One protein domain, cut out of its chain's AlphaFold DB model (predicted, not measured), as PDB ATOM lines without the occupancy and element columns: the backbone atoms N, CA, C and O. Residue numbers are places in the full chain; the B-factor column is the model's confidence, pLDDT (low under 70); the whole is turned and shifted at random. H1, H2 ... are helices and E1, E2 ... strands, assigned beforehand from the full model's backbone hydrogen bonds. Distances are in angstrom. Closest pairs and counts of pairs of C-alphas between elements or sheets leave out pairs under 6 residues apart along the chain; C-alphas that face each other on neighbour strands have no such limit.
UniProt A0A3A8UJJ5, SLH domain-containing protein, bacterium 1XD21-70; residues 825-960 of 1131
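What this domain is: This is residues 825 to 960 of the 1131 residues of the protein "SLH domain-containing protein" of bacterium 1XD21-70 (UniProt A0A3A8UJJ5). A long, twisted sheet of eight strands has two unlike halves: the antiparallel strands E1, E2, E3 and E4 form a wing reaching away to one side, while over the other half, E5, E10 and E7, the two-stranded sheet E6 E9 packs face to face with its strands crossed, making a small sandwich. The one helix, H1, lies at one end of E6, off the large sheet, and from it a long stretch without named elements, residues 878 to 898, runs past E6 and back to E5. The printed part has 136 residues with one named helix and ten named strands, in the order E1 E2 E3 E4 H1 E5 E6 E7 E8 E9 E10, and its class is mostly strand. The large sheet is mixed, in the order E1 E2 E3 E4 E5 E10 E7 E8, and E6 and E9 are antiparallel. The whole is compact, with a radius of gyration of the C-alphas of 14.6 A and spans of 45 by 34 by 29 A.

Where its parts are: In the large sheet, E1 is residues 825 to 832, 19.9 A long, and begins at C-alpha 825 at (-17.558, 22.904, 27.686). E2 is residues 838 to 844, 19.7 A long; E3 is residues 849 to 854, 16.6 A; E4 is residues 860 to 865, 16.8 A. E5 is residues 899 to 903, 13.4 A. E10 is residues 955 to 960, 15.9 A, and ends at C-alpha 960 at (-5.401, -0.001, 34.847). E7 is residues 923 to 928, 16.0 A, and E8 is the short strand of residues 934 to 936, 6.8 A. In the small sheet, E6 is residues 910 to 915, 15.8 A, and E9 is residues 946 to 951, 14.6 A. H1 is residues 868 to 877, 14.4 A, beginning at C-alpha 868 at (-5.574, 21.180, 16.453).

How they stand to each other: E1, E2, E3 and E4 form a meander, each strand the antiparallel neighbour of the one before, and its steps are the hairpins E1 and E2, E2 and E3, E3 and E4. N 829 and O 841 are 2.8 A apart between E1 and E2, N 840 and O 852 2.8 A between E2 and E3, and N 851 and O 863 2.7 A between E3 and E4, each within hydrogen-bond range. E4 and E5 are parallel, at 12 degrees, with N 864 and O 901 2.8 A apart; E4, H1 and E5 form a strand-helix-strand unit, two parallel neighbour strands with a helix between them in the chain, and its crossover is right-handed. E5 and E10 are antiparallel, with N 900 and O 957 2.9 A apart. E10 and E7 are antiparallel, with N 926 and O 958 2.9 A apart. The hairpin E7 and E8 has N 927 and O 935 2.8 A apart. The sheet E6 E9, with N 912 and O 949 2.9 A apart, forms a sandwich, two sheets face to face, with the large sheet: the parts that face each other are 9.2 A centre to centre, with the strands of the one at 61 degrees to those of the other. The closest C-alphas of E7 and E9 are those of Ala 925 and Ile 947, 6.9 A apart. E1, E2, E3 and E4 are apart from E6 and E9. H1 is not on the large sheet; its closest C-alpha to E6 is that of Ile 871, 7.6 A from that of Val 910. In H1 every O i to N i+4 pair is within hydrogen-bond range. Residues 881 to 882 pair in parallel with residues 912 to 913 of E6.

The domain as a whole: The two C-alphas farthest apart are those of Ala 834 and Gly 878, at 45.2 A. The printed part has no cut. The link H1 to E5, 21 residues, is long. The mean pLDDT of the printed part is 79.8, and 28 residues are under 70, among them residues 825 to 829, 833 to 838 and 885 to 889.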
ATOM      1  N   THR A 825     -16.534  23.448  28.582       59.12
ATOM      2  CA  THR A 825     -17.558  22.904  27.686       59.12
ATOM      3  C   THR A 825     -18.493  24.033  27.247       59.12
ATOM      4  O   THR A 825     -19.202  24.615  28.058       59.12
ATOM      5  N   ILE A 826     -18.493  24.347  25.949       62.19
ATOM      6  CA  ILE A 826     -19.318  25.401  25.334       62.19
ATOM      7  C   ILE A 826     -20.668  24.883  24.816       62.19
ATOM      8  O   ILE A 826     -21.532  25.676  24.457       62.19
ATOM      9  N   SER A 827     -20.857  23.561  24.728       54.88
ATOM     10  CA  SER A 827     -22.162  22.948  24.439       54.88
ATOM     11  C   SER A 827     -22.180  21.460  24.788       54.88
ATOM     12  O   SER A 827     -21.216  20.748  24.505       54.88
ATOM     13  N   THR A 828     -23.316  20.988  25.305       59.50
ATOM     14  CA  THR A 828     -23.574  19.572  25.600       59.50
ATOM     15  C   THR A 828     -24.850  19.123  24.891       59.50
ATOM     16  O   THR A 828     -25.894  19.759  24.995       59.50
ATOM     17  N   THR A 829     -24.781  18.018  24.147       61.25
ATOM     18  CA  THR A 829     -25.915  17.399  23.445       61.25
ATOM     19  C   THR A 829     -26.181  16.019  24.025       61.25
ATOM     20  O   THR A 829     -25.352  15.126  23.874       61.25
ATOM     21  N   VAL A 830     -27.354  15.807  24.624       70.19
ATOM     22  CA  VAL A 830     -27.770  14.496  25.151       70.19
ATOM     23  C   VAL A 830     -28.762  13.826  24.199       70.19
ATOM     24  O   VAL A 830     -29.672  14.463  23.667       70.19
ATOM     25  N   ARG A 831     -28.604  12.518  23.980       70.12
ATOM     26  CA  ARG A 831     -29.558  11.652  23.273       70.12
ATOM     27  C   ARG A 831     -29.779  10.386  24.090       70.12
ATOM     28  O   ARG A 831     -28.813   9.708  24.415       70.12
ATOM     29  N   GLN A 832     -31.030  10.052  24.380       73.62
ATOM     30  CA  GLN A 832     -31.402   8.808  25.063       73.62
ATOM     31  C   GLN A 832     -32.076   7.841  24.083       73.62
ATOM     32  O   GLN A 832     -32.884   8.248  23.243       73.62
ATOM     33  N   GLY A 833     -31.728   6.561  24.183       69.75
ATOM     34  CA  GLY A 833     -32.396   5.455  23.513       69.75
ATOM     35  C   GLY A 833     -33.602   4.967  24.316       69.75
ATOM     36  O   GLY A 833     -33.625   5.024  25.543       69.75
ATOM     37  N   ALA A 834     -34.611   4.433  23.624       64.94
ATOM     38  CA  ALA A 834     -35.793   3.836  24.263       64.94
ATOM     39  C   ALA A 834     -35.503   2.494  24.978       64.94
ATOM     40  O   ALA A 834     -36.415   1.870  25.514       64.94
ATOM     41  N   ASP A 835     -34.246   2.046  24.951       62.81
ATOM     42  CA  ASP A 835     -33.686   0.878  25.630       62.81
ATOM     43  C   ASP A 835     -32.864   1.244  26.883       62.81
ATOM     44  O   ASP A 835     -32.301   0.357  27.515       62.81
ATOM     45  N   GLY A 836     -32.792   2.531  27.248       62.03
ATOM     46  CA  GLY A 836     -32.000   3.029  28.378       62.03
ATOM     47  C   GLY A 836     -30.557   3.406  28.031       62.03
ATOM     48  O   GLY A 836     -29.854   3.932  28.890       62.03
ATOM     49  N   SER A 837     -30.109   3.199  26.786       63.00
ATOM     50  CA  SER A 837     -28.805   3.702  26.335       63.00
ATOM     51  C   SER A 837     -28.769   5.236  26.277       63.00
ATOM     52  O   SER A 837     -29.796   5.895  26.087       63.00
ATOM     53  N   SER A 838     -27.584   5.833  26.402       66.81
ATOM     54  CA  SER A 838     -27.393   7.279  26.270       66.81
ATOM     55  C   SER A 838     -26.134   7.634  25.477       66.81
ATOM     56  O   SER A 838     -25.151   6.892  25.436       66.81
ATOM     57  N   ILE A 839     -26.180   8.789  24.816       77.62
ATOM     58  CA  ILE A 839     -25.040   9.426  24.162       77.62
ATOM     59  C   ILE A 839     -25.027  10.889  24.603       77.62
ATOM     60  O   ILE A 839     -25.949  11.640  24.277       77.62
ATOM     61  N   VAL A 840     -23.984  11.287  25.323       69.25
ATOM     62  CA  VAL A 840     -23.677  12.680  25.662       69.25
ATOM     63  C   VAL A 840     -22.530  13.122  24.764       69.25
ATOM     64  O   VAL A 840     -21.491  12.470  24.745       69.25
ATOM     65  N   THR A 841     -22.694  14.205  24.013       74.12
ATOM     66  CA  THR A 841     -21.635  14.808  23.194       74.12
ATOM     67  C   THR A 841     -21.354  16.218  23.692       74.12
ATOM     68  O   THR A 841     -22.213  17.090  23.583       74.12
ATOM     69  N   GLU A 842     -20.150  16.438  24.202       73.31
ATOM     70  CA  GLU A 842     -19.651  17.734  24.658       73.31
ATOM     71  C   GLU A 842     -18.738  18.357  23.604       73.31
ATOM     72  O   GLU A 842     -18.010  17.657  22.902       73.31
ATOM     73  N   THR A 843     -18.756  19.680  23.487       74.38
ATOM     74  CA  THR A 843     -17.778  20.450  22.708       74.38
ATOM     75  C   THR A 843     -17.172  21.515  23.602       74.38
ATOM     76  O   THR A 843     -17.911  22.233  24.271       74.38
ATOM     77  N   HIS A 844     -15.849  21.635  23.594       75.19
ATOM     78  CA  HIS A 844     -15.084  22.546  24.447       75.19
ATOM     79  C   HIS A 844     -14.585  23.766  23.662       75.19
ATOM     80  O   HIS A 844     -14.579  23.762  22.428       75.19
ATOM     81  N   GLN A 845     -14.178  24.817  24.375       72.81
ATOM     82  CA  GLN A 845     -13.832  26.127  23.812       72.81
ATOM     83  C   GLN A 845     -12.735  26.080  22.731       72.81
ATOM     84  O   GLN A 845     -12.782  26.848  21.770       72.81
ATOM     85  N   ASP A 846     -11.773  25.158  22.836       77.44
ATOM     86  CA  ASP A 846     -10.729  24.952  21.822       77.44
ATOM     87  C   ASP A 846     -11.217  24.253  20.529       77.44
ATOM     88  O   ASP A 846     -10.467  24.158  19.554       77.44
ATOM     89  N   GLY A 847     -12.449  23.735  20.509       74.75
ATOM     90  CA  GLY A 847     -13.001  22.903  19.436       74.75
ATOM     91  C   GLY A 847     -12.703  21.401  19.574       74.75
ATOM     92  O   GLY A 847     -12.799  20.657  18.590       74.75
ATOM     93  N   THR A 848     -12.292  20.939  20.758       82.00
ATOM     94  CA  THR A 848     -12.292  19.514  21.118       82.00
ATOM     95  C   THR A 848     -13.734  19.050  21.299       82.00
ATOM     96  O   THR A 848     -14.564  19.792  21.814       82.00
ATOM     97  N   VAL A 849     -14.038  17.820  20.880       76.88
ATOM     98  CA  VAL A 849     -15.367  17.210  21.049       76.88
ATOM     99  C   VAL A 849     -15.226  15.900  21.810       76.88
ATOM    100  O   VAL A 849     -14.505  15.012  21.357       76.88
ATOM    101  N   VAL A 850     -15.914  15.758  22.937       81.44
ATOM    102  CA  VAL A 850     -16.023  14.504  23.693       81.44
ATOM    103  C   VAL A 850     -17.367  13.849  23.403       81.44
ATOM    104  O   VAL A 850     -18.350  14.499  23.059       81.44
ATOM    105  N   THR A 851     -17.423  12.526  23.457       78.94
ATOM    106  CA  THR A 851     -18.660  11.758  23.372       78.94
ATOM    107  C   THR A 851     -18.605  10.583  24.335       78.94
ATOM    108  O   THR A 851     -17.787   9.676  24.187       78.94
ATOM    109  N   ILE A 852     -19.489  10.618  25.323       78.38
ATOM    110  CA  ILE A 852     -19.739   9.560  26.293       78.38
ATOM    111  C   ILE A 852     -20.906   8.737  25.749       78.38
ATOM    112  O   ILE A 852     -21.970   9.280  25.466       78.38
ATOM    113  N   THR A 853     -20.709   7.440  25.545       77.00
ATOM    114  CA  THR A 853     -21.769   6.503  25.153       77.00
ATOM    115  C   THR A 853     -21.935   5.469  26.250       77.00
ATOM    116  O   THR A 853     -21.007   4.702  26.499       77.00
ATOM    117  N   THR A 854     -23.111   5.421  26.862       75.75
ATOM    118  CA  THR A 854     -23.486   4.391  27.833       75.75
ATOM    119  C   THR A 854     -24.470   3.443  27.158       75.75
ATOM    120  O   THR A 854     -25.525   3.873  26.691       75.75
ATOM    121  N   ASP A 855     -24.126   2.160  27.039       76.19
ATOM    122  CA  ASP A 855     -25.055   1.177  26.470       76.19
ATOM    123  C   ASP A 855     -26.160   0.771  27.466       76.19
ATOM    124  O   ASP A 855     -26.121   1.111  28.648       76.19
ATOM    125  N   ALA A 856     -27.164   0.023  26.994       67.62
ATOM    126  CA  ALA A 856     -28.292  -0.445  27.809       67.62
ATOM    127  C   ALA A 856     -27.901  -1.439  28.935       67.62
ATOM    128  O   ALA A 856     -28.776  -1.946  29.634       67.62
ATOM    129  N   THR A 857     -26.608  -1.743  29.113       63.09
ATOM    130  CA  THR A 857     -26.061  -2.505  30.251       63.09
ATOM    131  C   THR A 857     -25.280  -1.630  31.239       63.09
ATOM    132  O   THR A 857     -24.640  -2.156  32.145       63.09
ATOM    133  N   GLY A 858     -25.316  -0.301  31.076       58.31
ATOM    134  CA  GLY A 858     -24.572   0.661  31.897       58.31
ATOM    135  C   GLY A 858     -23.102   0.818  31.495       58.31
ATOM    136  O   GLY A 858     -22.350   1.532  32.154       58.31
ATOM    137  N   LYS A 859     -22.651   0.170  30.413       62.91
ATOM    138  CA  LYS A 859     -21.235   0.169  30.047       62.91
ATOM    139  C   LYS A 859     -20.847   1.454  29.324       62.91
ATOM    140  O   LYS A 859     -21.293   1.709  28.205       62.91
ATOM    141  N   VAL A 860     -19.955   2.221  29.947       66.94
ATOM    142  CA  VAL A 860     -19.441   3.487  29.413       66.94
ATOM    143  C   VAL A 860     -18.306   3.258  28.407       66.94
ATOM    144  O   VAL A 860     -17.311   2.580  28.688       66.94
ATOM    145  N   LYS A 861     -18.424   3.892  27.238       76.50
ATOM    146  CA  LYS A 861     -17.349   4.120  26.268       76.50
ATOM    147  C   LYS A 861     -17.159   5.626  26.080       76.50
ATOM    148  O   LYS A 861     -18.100   6.330  25.725       76.50
ATOM    149  N   LEU A 862     -15.933   6.099  26.264       82.69
ATOM    150  CA  LEU A 862     -15.527   7.482  26.029       82.69
ATOM    151  C   LEU A 862     -14.873   7.612  24.644       82.69
ATOM    152  O   LEU A 862     -14.139   6.727  24.198       82.69
ATOM    153  N   GLU A 863     -15.110   8.721  23.957       90.06
ATOM    154  CA  GLU A 863     -14.464   9.069  22.690       90.06
ATOM    155  C   GLU A 863     -14.130  10.566  22.664       90.06
ATOM    156  O   GLU A 863     -14.971  11.397  22.982       90.06
ATOM    157  N   THR A 864     -12.901  10.932  22.299       87.94
ATOM    158  CA  THR A 864     -12.392  12.310  22.365       87.94
ATOM    159  C   THR A 864     -11.756  12.700  21.038       87.94
ATOM    160  O   THR A 864     -10.801  12.078  20.582       87.94
ATOM    161  N   ASN A 865     -12.254  13.765  20.421       89.19
ATOM    162  CA  ASN A 865     -11.809  14.318  19.148       89.19
ATOM    163  C   ASN A 865     -11.095  15.656  19.373       89.19
ATOM    164  O   ASN A 865     -11.651  16.719  19.081       89.19
ATOM    165  N   LEU A 866      -9.852  15.591  19.859       88.31
ATOM    166  CA  LEU A 866      -9.011  16.746  20.198       88.31
ATOM    167  C   LEU A 866      -8.910  17.754  19.048       88.31
ATOM    168  O   LEU A 866      -8.830  17.373  17.875       88.31
ATOM    169  N   SER A 867      -8.927  19.048  19.352       86.44
ATOM    170  CA  SER A 867      -8.709  20.096  18.352       86.44
ATOM    171  C   SER A 867      -7.230  20.206  17.959       86.44
ATOM    172  O   SER A 867      -6.332  19.837  18.713       86.44
ATOM    173  N   LEU A 868      -6.948  20.786  16.789       85.06
ATOM    174  CA  LEU A 868      -5.574  21.180  16.453       85.06
ATOM    175  C   LEU A 868      -5.098  22.399  17.264       85.06
ATOM    176  O   LEU A 868      -3.891  22.616  17.343       85.06
ATOM    177  N   LEU A 869      -6.016  23.173  17.857       79.19
ATOM    178  CA  LEU A 869      -5.713  24.358  18.656       79.19
ATOM    179  C   LEU A 869      -5.173  23.957  20.033       79.19
ATOM    180  O   LEU A 869      -4.024  24.258  20.324       79.19
ATOM    181  N   GLY A 870      -5.936  23.198  20.823       77.06
ATOM    182  CA  GLY A 870      -5.529  22.690  22.137       77.06
ATOM    183  C   GLY A 870      -4.253  21.848  22.083       77.06
ATOM    184  O   GLY A 870      -3.359  22.034  22.907       77.06
ATOM    185  N   ILE A 871      -4.091  21.009  21.048       85.06
ATOM    186  CA  ILE A 871      -2.828  20.286  20.818       85.06
ATOM    187  C   ILE A 871      -1.667  21.260  20.584       85.06
ATOM    188  O   ILE A 871      -0.583  21.053  21.124       85.06
ATOM    189  N   HIS A 872      -1.865  22.319  19.795       81.69
ATOM    190  CA  HIS A 872      -0.800  23.284  19.535       81.69
ATOM    191  C   HIS A 872      -0.488  24.163  20.756       81.69
ATOM    192  O   HIS A 872       0.682  24.442  21.000       81.69
ATOM    193  N   THR A 873      -1.493  24.543  21.548       80.19
ATOM    194  CA  THR A 873      -1.327  25.280  22.810       80.19
ATOM    195  C   THR A 873      -0.496  24.476  23.811       80.19
ATOM    196  O   THR A 873       0.506  24.986  24.311       80.19
ATOM    197  N   ALA A 874      -0.838  23.201  24.037       78.44
ATOM    198  CA  ALA A 874      -0.056  22.322  24.908       78.44
ATOM    199  C   ALA A 874       1.378  22.132  24.380       78.44
ATOM    200  O   ALA A 874       2.339  22.263  25.134       78.44
ATOM    201  N   GLU A 875       1.561  21.915  23.071       82.44
ATOM    202  CA  GLU A 875       2.894  21.815  22.456       82.44
ATOM    203  C   GLU A 875       3.736  23.094  22.586       82.44
ATOM    204  O   GLU A 875       4.954  22.993  22.725       82.44
ATOM    205  N   GLN A 876       3.123  24.285  22.530       78.25
ATOM    206  CA  GLN A 876       3.824  25.562  22.706       78.25
ATOM    207  C   GLN A 876       4.275  25.777  24.152       78.25
ATOM    208  O   GLN A 876       5.410  26.198  24.373       78.25
ATOM    209  N   LYS A 877       3.408  25.472  25.123       76.38
ATOM    210  CA  LYS A 877       3.754  25.519  26.548       76.38
ATOM    211  C   LYS A 877       4.731  24.409  26.964       76.38
ATOM    212  O   LYS A 877       5.460  24.560  27.938       76.38
ATOM    213  N   GLY A 878       4.763  23.299  26.223       76.69
ATOM    214  CA  GLY A 878       5.503  22.095  26.593       76.69
ATOM    215  C   GLY A 878       4.755  21.213  27.597       76.69
ATOM    216  O   GLY A 878       5.407  20.533  28.383       76.69
ATOM    217  N   GLU A 879       3.420  21.226  27.557       82.94
ATOM    218  CA  GLU A 879       2.485  20.471  28.406       82.94
ATOM    219  C   GLU A 879       1.981  19.179  27.719       82.94
ATOM    220  O   GLU A 879       2.234  18.923  26.535       82.94
ATOM    221  N   ALA A 880       1.259  18.339  28.464       85.06
ATOM    222  CA  ALA A 880       0.416  17.281  27.898       85.06
ATOM    223  C   ALA A 880      -1.007  17.810  27.647       85.06
ATOM    224  O   ALA A 880      -1.545  18.545  28.467       85.06
ATOM    225  N   VAL A 881      -1.658  17.400  26.553       85.81
ATOM    226  CA  VAL A 881      -3.054  17.787  26.285       85.81
ATOM    227  C   VAL A 881      -3.976  17.088  27.281       85.81
ATOM    228  O   VAL A 881      -4.196  15.881  27.166       85.81
ATOM    229  N   ALA A 882      -4.520  17.820  28.252       81.12
ATOM    230  CA  ALA A 882      -5.556  17.297  29.135       81.12
ATOM    231  C   ALA A 882      -6.755  16.801  28.306       81.12
ATOM    232  O   ALA A 882      -7.278  17.528  27.460       81.12
ATOM    233  N   LEU A 883      -7.172  15.551  28.519       81.00
ATOM    234  CA  LEU A 883      -8.428  15.044  27.976       81.00
ATOM    235  C   LEU A 883      -9.569  15.561  28.866       81.00
ATOM    236  O   LEU A 883      -9.573  15.222  30.049       81.00
ATOM    237  N   PRO A 884     -10.540  16.328  28.339       72.06
ATOM    238  CA  PRO A 884     -11.678  16.811  29.118       72.06
ATOM    239  C   PRO A 884     -12.733  15.700  29.260       72.06
ATOM    240  O   PRO A 884     -13.825  15.772  28.711       72.06
ATOM    241  N   VAL A 885     -12.363  14.615  29.939       68.12
ATOM    242  CA  VAL A 885     -13.230  13.469  30.249       68.12
ATOM    243  C   VAL A 885     -13.283  13.269  31.766       68.12
ATOM    244  O   VAL A 885     -12.299  13.597  32.435       68.12
ATOM    245  N   PRO A 886     -14.369  12.700  32.323       59.66
ATOM    246  CA  PRO A 886     -14.415  12.318  33.732       59.66
ATOM    247  C   PRO A 886     -13.235  11.417  34.124       59.66
ATOM    248  O   PRO A 886     -12.750  10.624  33.310       59.66
ATOM    249  N   ALA A 887     -12.779  11.530  35.374       64.38
ATOM    250  CA  ALA A 887     -11.688  10.712  35.893       64.38
ATOM    251  C   ALA A 887     -12.069   9.226  35.857       64.38
ATOM    252  O   ALA A 887     -13.019   8.807  36.514       64.38
ATOM    253  N   VAL A 888     -11.336   8.416  35.087       67.69
ATOM    254  CA  VAL A 888     -11.650   6.984  34.991       67.69
ATOM    255  C   VAL A 888     -11.115   6.220  36.200       67.69
ATOM    256  O   VAL A 888      -9.979   6.429  36.636       67.69
ATOM    257  N   LEU A 889     -11.934   5.307  36.725       65.69
ATOM    258  CA  LEU A 889     -11.561   4.435  37.834       65.69
ATOM    259  C   LEU A 889     -10.387   3.525  37.440       65.69
ATOM    260  O   LEU A 889     -10.428   2.838  36.414       65.69
ATOM    261  N   VAL A 890      -9.350   3.502  38.276       74.50
ATOM    262  CA  VAL A 890      -8.187   2.630  38.104       74.50
ATOM    263  C   VAL A 890      -8.506   1.251  38.674       74.50
ATOM    264  O   VAL A 890      -8.497   1.053  39.883       74.50
ATOM    265  N   VAL A 891      -8.764   0.274  37.801       71.19
ATOM    266  CA  VAL A 891      -9.059  -1.112  38.208       71.19
ATOM    267  C   VAL A 891      -7.974  -2.092  37.766       71.19
ATOM    268  O   VAL A 891      -7.257  -1.859  36.791       71.19
ATOM    269  N   LYS A 892      -7.865  -3.216  38.482       81.81
ATOM    270  CA  LYS A 892      -6.887  -4.281  38.196       81.81
ATOM    271  C   LYS A 892      -7.313  -5.200  37.041       81.81
ATOM    272  O   LYS A 892      -6.461  -5.743  36.342       81.81
ATOM    273  N   ASP A 893      -8.621  -5.372  36.816       80.94
ATOM    274  CA  ASP A 893      -9.133  -6.121  35.663       80.94
ATOM    275  C   ASP A 893      -9.289  -5.217  34.428       80.94
ATOM    276  O   ASP A 893     -10.197  -4.388  34.319       80.94
ATOM    277  N   VAL A 894      -8.418  -5.451  33.445       82.06
ATOM    278  CA  VAL A 894      -8.425  -4.796  32.132       82.06
ATOM    279  C   VAL A 894      -9.752  -4.990  31.385       82.06
ATOM    280  O   VAL A 894     -10.090  -4.179  30.522       82.06
ATOM    281  N   SER A 895     -10.537  -6.029  31.685       77.69
ATOM    282  CA  SER A 895     -11.854  -6.252  31.079       77.69
ATOM    283  C   SER A 895     -12.876  -5.192  31.523       77.69
ATOM    284  O   SER A 895     -13.572  -4.627  30.668       77.69
ATOM    285  N   MET A 896     -12.856  -4.841  32.815       75.69
ATOM    286  CA  MET A 896     -13.777  -3.914  33.481       75.69
ATOM    287  C   MET A 896     -13.416  -2.439  33.269       75.69
ATOM    288  O   MET A 896     -14.317  -1.617  33.133       75.69
ATOM    289  N   ALA A 897     -12.125  -2.098  33.169       76.94
ATOM    290  CA  ALA A 897     -11.675  -0.705  33.036       76.94
ATOM    291  C   ALA A 897     -12.363   0.058  31.873       76.94
ATOM    292  O   ALA A 897     -12.450  -0.498  30.768       76.94
ATOM    293  N   PRO A 898     -12.809   1.319  32.056       75.88
ATOM    294  CA  PRO A 898     -13.430   2.114  30.994       75.88
ATOM    295  C   PRO A 898     -12.536   2.277  29.757       75.88
ATOM    296  O   PRO A 898     -11.313   2.393  29.863       75.88
ATOM    297  N   ALA A 899     -13.148   2.291  28.569       86.62
ATOM    298  CA  ALA A 899     -12.442   2.440  27.296       86.62
ATOM    299  C   ALA A 899     -12.572   3.869  26.747       86.62
ATOM    300  O   ALA A 899     -13.688   4.354  26.573       86.62
ATOM    301  N   ILE A 900     -11.440   4.501  26.422       90.06
ATOM    302  CA  ILE A 900     -11.355   5.865  25.873       90.06
ATOM    303  C   ILE A 900     -10.742   5.801  24.470       90.06
ATOM    304  O   ILE A 900      -9.609   5.349  24.317       90.06
ATOM    305  N   THR A 901     -11.446   6.262  23.438       92.81
ATOM    306  CA  THR A 901     -10.928   6.364  22.061       92.81
ATOM    307  C   THR A 901     -10.494   7.801  21.758       92.81
ATOM    308  O   THR A 901     -11.327   8.697  21.723       92.81
ATOM    309  N   VAL A 902      -9.202   8.046  21.517       91.69
ATOM    310  CA  VAL A 902      -8.638   9.400  21.350       91.69
ATOM    311  C   VAL A 902      -8.202   9.659  19.905       91.69
ATOM    312  O   VAL A 902      -7.242   9.078  19.397       91.69
ATOM    313  N   HIS A 903      -8.877  10.597  19.247       91.12
ATOM    314  CA  HIS A 903      -8.549  11.121  17.926       91.12
ATOM    315  C   HIS A 903      -7.785  12.443  18.059       91.12
ATOM    316  O   HIS A 903      -8.295  13.428  18.588       91.12
ATOM    317  N   THR A 904      -6.549  12.464  17.559       85.56
ATOM    318  CA  THR A 904      -5.591  13.573  17.715       85.56
ATOM    319  C   THR A 904      -5.464  14.442  16.462       85.56
ATOM    320  O   THR A 904      -4.790  15.467  16.488       85.56
ATOM    321  N   LYS A 905      -6.055  14.024  15.332       81.75
ATOM    322  CA  LYS A 905      -6.009  14.739  14.037       81.75
ATOM    323  C   LYS A 905      -4.574  15.037  13.524       81.75
ATOM    324  O   LYS A 905      -4.412  15.845  12.612       81.75
ATOM    325  N   LYS A 906      -3.544  14.355  14.054       81.44
ATOM    326  CA  LYS A 906      -2.128  14.438  13.640       81.44
ATOM    327  C   LYS A 906      -1.547  13.066  13.282       81.44
ATOM    328  O   LYS A 906      -1.881  12.063  13.904       81.44
ATOM    329  N   ASP A 907      -0.600  13.042  12.342       79.31
ATOM    330  CA  ASP A 907       0.120  11.823  11.924       79.31
ATOM    331  C   ASP A 907       1.195  11.353  12.923       79.31
ATOM    332  O   ASP A 907       1.752  10.265  12.775       79.31
ATOM    333  N   GLN A 908       1.548  12.184  13.908       83.31
ATOM    334  CA  GLN A 908       2.508  11.857  14.968       83.31
ATOM    335  C   GLN A 908       1.776  11.630  16.299       83.31
ATOM    336  O   GLN A 908       0.745  12.271  16.523       83.31
ATOM    337  N   PRO A 909       2.290  10.763  17.194       88.00
ATOM    338  CA  PRO A 909       1.714  10.588  18.521       88.00
ATOM    339  C   PRO A 909       1.698  11.897  19.316       88.00
ATOM    340  O   PRO A 909       2.703  12.605  19.374       88.00
ATOM    341  N   VAL A 910       0.567  12.194  19.950       88.88
ATOM    342  CA  VAL A 910       0.374  13.378  20.796       88.88
ATOM    343  C   VAL A 910       0.448  12.958  22.258       88.88
ATOM    344  O   VAL A 910      -0.098  11.921  22.636       88.88
ATOM    345  N   LYS A 911       1.131  13.753  23.088       88.75
ATOM    346  CA  LYS A 911       1.120  13.566  24.541       88.75
ATOM    347  C   LYS A 911      -0.191  14.099  25.104       88.75
ATOM    348  O   LYS A 911      -0.489  15.279  24.934       88.75
ATOM    349  N   VAL A 912      -0.944  13.236  25.771       89.69
ATOM    350  CA  VAL A 912      -2.202  13.576  26.442       89.69
ATOM    351  C   VAL A 912      -2.104  13.238  27.925       89.69
ATOM    352  O   VAL A 912      -1.367  12.321  28.288       89.69
ATOM    353  N   ALA A 913      -2.849  13.947  28.765       88.38
ATOM    354  CA  ALA A 913      -3.071  13.595  30.162       88.38
ATOM    355  C   ALA A 913      -4.506  13.082  30.311       88.38
ATOM    356  O   ALA A 913      -5.455  13.778  29.959       88.38
ATOM    357  N   ILE A 914      -4.652  11.845  30.774       87.56
ATOM    358  CA  ILE A 914      -5.931  11.146  30.918       87.56
ATOM    359  C   ILE A 914      -6.334  11.200  32.397       87.56
ATOM    360  O   ILE A 914      -5.640  10.562  33.194       87.56
ATOM    361  N   PRO A 915      -7.393  11.936  32.782       76.69
ATOM    362  CA  PRO A 915      -7.877  11.978  34.160       76.69
ATOM    363  C   PRO A 915      -8.158  10.576  34.712       76.69
ATOM    364  O   PRO A 915      -8.768   9.745  34.037       76.69
ATOM    365  N   ALA A 916      -7.688  10.302  35.927       61.81
ATOM    366  CA  ALA A 916      -7.767   8.991  36.563       61.81
ATOM    367  C   ALA A 916      -7.912   9.137  38.084       61.81
ATOM    368  O   ALA A 916      -7.294  10.021  38.678       61.81
ATOM    369  N   VAL A 917      -8.701   8.261  38.706       63.47
ATOM    370  CA  VAL A 917      -8.921   8.255  40.164       63.47
ATOM    371  C   VAL A 917      -7.723   7.606  40.868       63.47
ATOM    372  O   VAL A 917      -7.398   6.460  40.572       63.47
ATOM    373  N   LEU A 918      -7.067   8.341  41.775       56.72
ATOM    374  CA  LEU A 918      -5.951   7.886  42.630       56.72
ATOM    375  C   LEU A 918      -4.879   7.002  41.925       56.72
ATOM    376  O   LEU A 918      -4.568   5.896  42.378       56.72
ATOM    377  N   PRO A 919      -4.280   7.450  40.799       65.81
ATOM    378  CA  PRO A 919      -3.332   6.662  40.012       65.81
ATOM    379  C   PRO A 919      -1.989   6.427  40.732       65.81
ATOM    380  O   PRO A 919      -1.029   7.188  40.595       65.81
ATOM    381  N   THR A 920      -1.879   5.292  41.426       84.19
ATOM    382  CA  THR A 920      -0.634   4.807  42.056       84.19
ATOM    383  C   THR A 920       0.525   4.654  41.056       84.19
ATOM    384  O   THR A 920       0.327   4.582  39.839       84.19
ATOM    385  N   ALA A 921       1.757   4.479  41.551       87.69
ATOM    386  CA  ALA A 921       2.935   4.205  40.718       87.69
ATOM    387  C   ALA A 921       2.777   2.985  39.771       87.69
ATOM    388  O   ALA A 921       3.345   2.978  38.669       87.69
ATOM    389  N   GLY A 922       1.983   1.981  40.169       90.38
ATOM    390  CA  GLY A 922       1.660   0.787  39.374       90.38
ATOM    391  C   GLY A 922       0.657   1.030  38.239       90.38
ATOM    392  O   GLY A 922       0.531   0.199  37.335       90.38
ATOM    393  N   THR A 923      -0.007   2.186  38.232       93.31
ATOM    394  CA  THR A 923      -1.003   2.554  37.222       93.31
ATOM    395  C   THR A 923      -0.351   2.797  35.865       93.31
ATOM    396  O   THR A 923       0.678   3.476  35.758       93.31
ATOM    397  N   VAL A 924      -0.956   2.261  34.806       95.25
ATOM    398  CA  VAL A 924      -0.514   2.407  33.413       95.25
ATOM    399  C   VAL A 924      -1.696   2.649  32.478       95.25
ATOM    400  O   VAL A 924      -2.811   2.191  32.723       95.25
ATOM    401  N   ALA A 925      -1.432   3.308  31.350       94.62
ATOM    402  CA  ALA A 925      -2.326   3.231  30.201       94.62
ATOM    403  C   ALA A 925      -2.001   1.972  29.380       94.62
ATOM    404  O   ALA A 925      -0.833   1.692  29.094       94.62
ATOM    405  N   VAL A 926      -3.026   1.238  28.950       94.75
ATOM    406  CA  VAL A 926      -2.916   0.162  27.954       94.75
ATOM    407  C   VAL A 926      -3.624   0.581  26.670       94.75
ATOM    408  O   VAL A 926      -4.712   1.145  26.729       94.75
ATOM    409  N   ILE A 927      -3.031   0.308  25.507       93.25
ATOM    410  CA  ILE A 927      -3.691   0.466  24.205       93.25
ATOM    411  C   ILE A 927      -4.415  -0.832  23.833       93.25
ATOM    412  O   ILE A 927      -3.863  -1.922  23.986       93.25
ATOM    413  N   VAL A 928      -5.651  -0.707  23.354       92.75
ATOM    414  CA  VAL A 928      -6.503  -1.803  22.883       92.75
ATOM    415  C   VAL A 928      -6.306  -1.965  21.377       92.75
ATOM    416  O   VAL A 928      -6.529  -1.033  20.601       92.75
ATOM    417  N   ASN A 929      -5.872  -3.149  20.959       89.62
ATOM    418  CA  ASN A 929      -5.646  -3.500  19.562       89.62
ATOM    419  C   ASN A 929      -6.965  -3.888  18.866       89.62
ATOM    420  O   ASN A 929      -7.956  -4.236  19.505       89.62
ATOM    421  N   ALA A 930      -6.967  -3.900  17.529       83.44
ATOM    422  CA  ALA A 930      -8.152  -4.224  16.723       83.44
ATOM    423  C   ALA A 930      -8.647  -5.687  16.843       83.44
ATOM    424  O   ALA A 930      -9.722  -6.005  16.342       83.44
ATOM    425  N   ASP A 931      -7.877  -6.571  17.484       86.12
ATOM    426  CA  ASP A 931      -8.254  -7.951  17.824       86.12
ATOM    427  C   ASP A 931      -8.756  -8.110  19.276       86.12
ATOM    428  O   ASP A 931      -9.077  -9.219  19.698       86.12
ATOM    429  N   GLY A 932      -8.834  -7.012  20.038       80.75
ATOM    430  CA  GLY A 932      -9.238  -6.991  21.446       80.75
ATOM    431  C   GLY A 932      -8.108  -7.253  22.449       80.75
ATOM    432  O   GLY A 932      -8.339  -7.127  23.649       80.75
ATOM    433  N   SER A 933      -6.890  -7.577  21.999       88.94
ATOM    434  CA  SER A 933      -5.725  -7.692  22.889       88.94
ATOM    435  C   SER A 933      -5.241  -6.317  23.374       88.94
ATOM    436  O   SER A 933      -5.501  -5.297  22.735       88.94
ATOM    437  N   THR A 934      -4.517  -6.266  24.497       90.62
ATOM    438  CA  THR A 934      -4.059  -5.005  25.109       90.62
ATOM    439  C   THR A 934      -2.550  -4.965  25.322       90.62
ATOM    440  O   THR A 934      -1.980  -5.911  25.859       90.62
ATOM    441  N   ASN A 935      -1.910  -3.845  24.976       91.38
ATOM    442  CA  ASN A 935      -0.476  -3.611  25.177       91.38
ATOM    443  C   ASN A 935      -0.236  -2.445  26.151       91.38
ATOM    444  O   ASN A 935      -0.806  -1.372  25.977       91.38
ATOM    445  N   VAL A 936       0.651  -2.608  27.138       92.88
ATOM    446  CA  VAL A 936       1.028  -1.519  28.064       92.88
ATOM    447  C   VAL A 936       1.796  -0.417  27.334       92.88
ATOM    448  O   VAL A 936       2.845  -0.677  26.741       92.88
ATOM    449  N   ILE A 937       1.323   0.828  27.449       93.12
ATOM    450  CA  ILE A 937       2.013   2.022  26.955       93.12
ATOM    451  C   ILE A 937       3.193   2.309  27.889       93.12
ATOM    452  O   ILE A 937       3.041   2.809  29.005       93.12
ATOM    453  N   LYS A 938       4.391   1.942  27.431       91.06
ATOM    454  CA  LYS A 938       5.616   1.847  28.242       91.06
ATOM    455  C   LYS A 938       6.110   3.183  28.807       91.06
ATOM    456  O   LYS A 938       6.743   3.184  29.859       91.06
ATOM    457  N   ASN A 939       5.766   4.293  28.151       88.25
ATOM    458  CA  ASN A 939       6.015   5.668  28.593       88.25
ATOM    459  C   ASN A 939       4.788   6.362  29.210       88.25
ATOM    460  O   ASN A 939       4.780   7.588  29.298       88.25
ATOM    461  N   SER A 940       3.756   5.618  29.628       92.94
ATOM    462  CA  SER A 940       2.669   6.200  30.426       92.94
ATOM    463  C   SER A 940       3.161   6.536  31.841       92.94
ATOM    464  O   SER A 940       3.898   5.747  32.431       92.94
ATOM    465  N   VAL A 941       2.792   7.687  32.407       92.50
ATOM    466  CA  VAL A 941       3.319   8.188  33.693       92.50
ATOM    467  C   VAL A 941       2.186   8.747  34.565       92.50
ATOM    468  O   VAL A 941       1.517   9.675  34.111       92.50
ATOM    469  N   PRO A 942       1.963   8.240  35.794       86.12
ATOM    470  CA  PRO A 942       1.037   8.847  36.746       86.12
ATOM    471  C   PRO A 942       1.554  10.194  37.267       86.12
ATOM    472  O   PRO A 942       2.698  10.305  37.729       86.12
ATOM    473  N   THR A 943       0.674  11.190  37.208       79.06
ATOM    474  CA  THR A 943       0.683  12.419  38.019       79.06
ATOM    475  C   THR A 943      -0.334  12.257  39.164       79.06
ATOM    476  O   THR A 943      -0.836  11.153  39.346       79.06
ATOM    477  N   LYS A 944      -0.652  13.310  39.937       62.16
ATOM    478  CA  LYS A 944      -1.604  13.217  41.066       62.16
ATOM    479  C   LYS A 944      -2.978  12.660  40.647       62.16
ATOM    480  O   LYS A 944      -3.420  11.664  41.197       62.16
ATOM    481  N   ASN A 945      -3.595  13.258  39.619       68.50
ATOM    482  CA  ASN A 945      -4.980  12.967  39.198       68.50
ATOM    483  C   ASN A 945      -5.077  12.470  37.736       68.50
ATOM    484  O   ASN A 945      -6.141  12.532  37.119       68.50
ATOM    485  N   SER A 946      -3.966  12.058  37.106       75.00
ATOM    486  CA  SER A 946      -3.977  11.659  35.687       75.00
ATOM    487  C   SER A 946      -2.849  10.706  35.292       75.00
ATOM    488  O   SER A 946      -1.816  10.625  35.953       75.00
ATOM    489  N   ILE A 947      -3.008  10.042  34.147       88.94
ATOM    490  CA  ILE A 947      -1.939   9.331  33.439       88.94
ATOM    491  C   ILE A 947      -1.544  10.127  32.192       88.94
ATOM    492  O   ILE A 947      -2.337  10.271  31.264       88.94
ATOM    493  N   VAL A 948      -0.294  10.591  32.118       91.38
ATOM    494  CA  VAL A 948       0.277  11.176  30.894       91.38
ATOM    495  C   VAL A 948       0.743  10.053  29.968       91.38
ATOM    496  O   VAL A 948       1.537   9.213  30.381       91.38
ATOM    497  N   ALA A 949       0.289  10.024  28.713       91.75
ATOM    498  CA  ALA A 949       0.639   8.999  27.722       91.75
ATOM    499  C   ALA A 949       0.812   9.589  26.308       91.75
ATOM    500  O   ALA A 949       0.224  10.613  25.974       91.75
ATOM    501  N   SER A 950       1.611   8.938  25.452       89.44
ATOM    502  CA  SER A 950       1.784   9.344  24.043       89.44
ATOM    503  C   SER A 950       0.903   8.491  23.126       89.44
ATOM    504  O   SER A 950       1.174   7.301  22.965       89.44
ATOM    505  N   LEU A 951      -0.136   9.075  22.520       90.56
ATOM    506  CA  LEU A 951      -1.153   8.345  21.750       90.56
ATOM    507  C   LEU A 951      -1.110   8.666  20.245       90.56
ATOM    508  O   LEU A 951      -1.126   9.844  19.878       90.56
ATOM    509  N   PRO A 952      -1.104   7.660  19.348       90.25
ATOM    510  CA  PRO A 952      -1.375   7.874  17.928       90.25
ATOM    511  C   PRO A 952      -2.857   8.212  17.686       90.25
ATOM    512  O   PRO A 952      -3.726   7.894  18.495       90.25
ATOM    513  N   ASN A 953      -3.157   8.830  16.542       91.12
ATOM    514  CA  ASN A 953      -4.519   9.213  16.167       91.12
ATOM    515  C   ASN A 953      -5.468   7.999  16.077       91.12
ATOM    516  O   ASN A 953      -5.240   7.098  15.272       91.12
ATOM    517  N   GLY A 954      -6.552   8.007  16.858       88.81
ATOM    518  CA  GLY A 954      -7.544   6.930  16.912       88.81
ATOM    519  C   GLY A 954      -7.186   5.785  17.864       88.81
ATOM    520  O   GLY A 954      -7.789   4.716  17.778       88.81
ATOM    521  N   ALA A 955      -6.213   5.975  18.761       90.88
ATOM    522  CA  ALA A 955      -5.897   4.994  19.795       90.88
ATOM    523  C   ALA A 955      -7.090   4.797  20.741       90.88
ATOM    524  O   ALA A 955      -7.570   5.756  21.337       90.88
ATOM    525  N   THR A 956      -7.532   3.552  20.926       93.38
ATOM    526  CA  THR A 956      -8.404   3.199  22.056       93.38
ATOM    527  C   THR A 956      -7.540   2.713  23.205       93.38
ATOM    528  O   THR A 956      -6.667   1.873  22.997       93.38
ATOM    529  N   ILE A 957      -7.761   3.242  24.401       93.38
ATOM    530  CA  ILE A 957      -6.993   2.934  25.606       93.38
ATOM    531  C   ILE A 957      -7.901   2.553  26.777       93.38
ATOM    532  O   ILE A 957      -9.104   2.812  26.753       93.38
ATOM    533  N   LYS A 958      -7.294   1.978  27.814       91.44
ATOM    534  CA  LYS A 958      -7.848   1.840  29.166       91.44
ATOM    535  C   LYS A 958      -6.783   2.251  30.188       91.44
ATOM    536  O   LYS A 958      -5.592   2.126  29.893       91.44
ATOM    537  N   ILE A 959      -7.190   2.707  31.370       90.69
ATOM    538  CA  ILE A 959      -6.289   2.923  32.514       90.69
ATOM    539  C   ILE A 959      -6.479   1.772  33.501       90.69
ATOM    540  O   ILE A 959      -7.613   1.395  33.783       90.69
ATOM    541  N   VAL A 960      -5.381   1.182  33.974       91.19
ATOM    542  CA  VAL A 960      -5.401  -0.001  34.847       91.19
ATOM    543  C   VAL A 960      -4.275   0.040  35.870       91.19
ATOM    544  O   VAL A 960      -3.185   0.544  35.578       91.19
TER     545      VAL A 960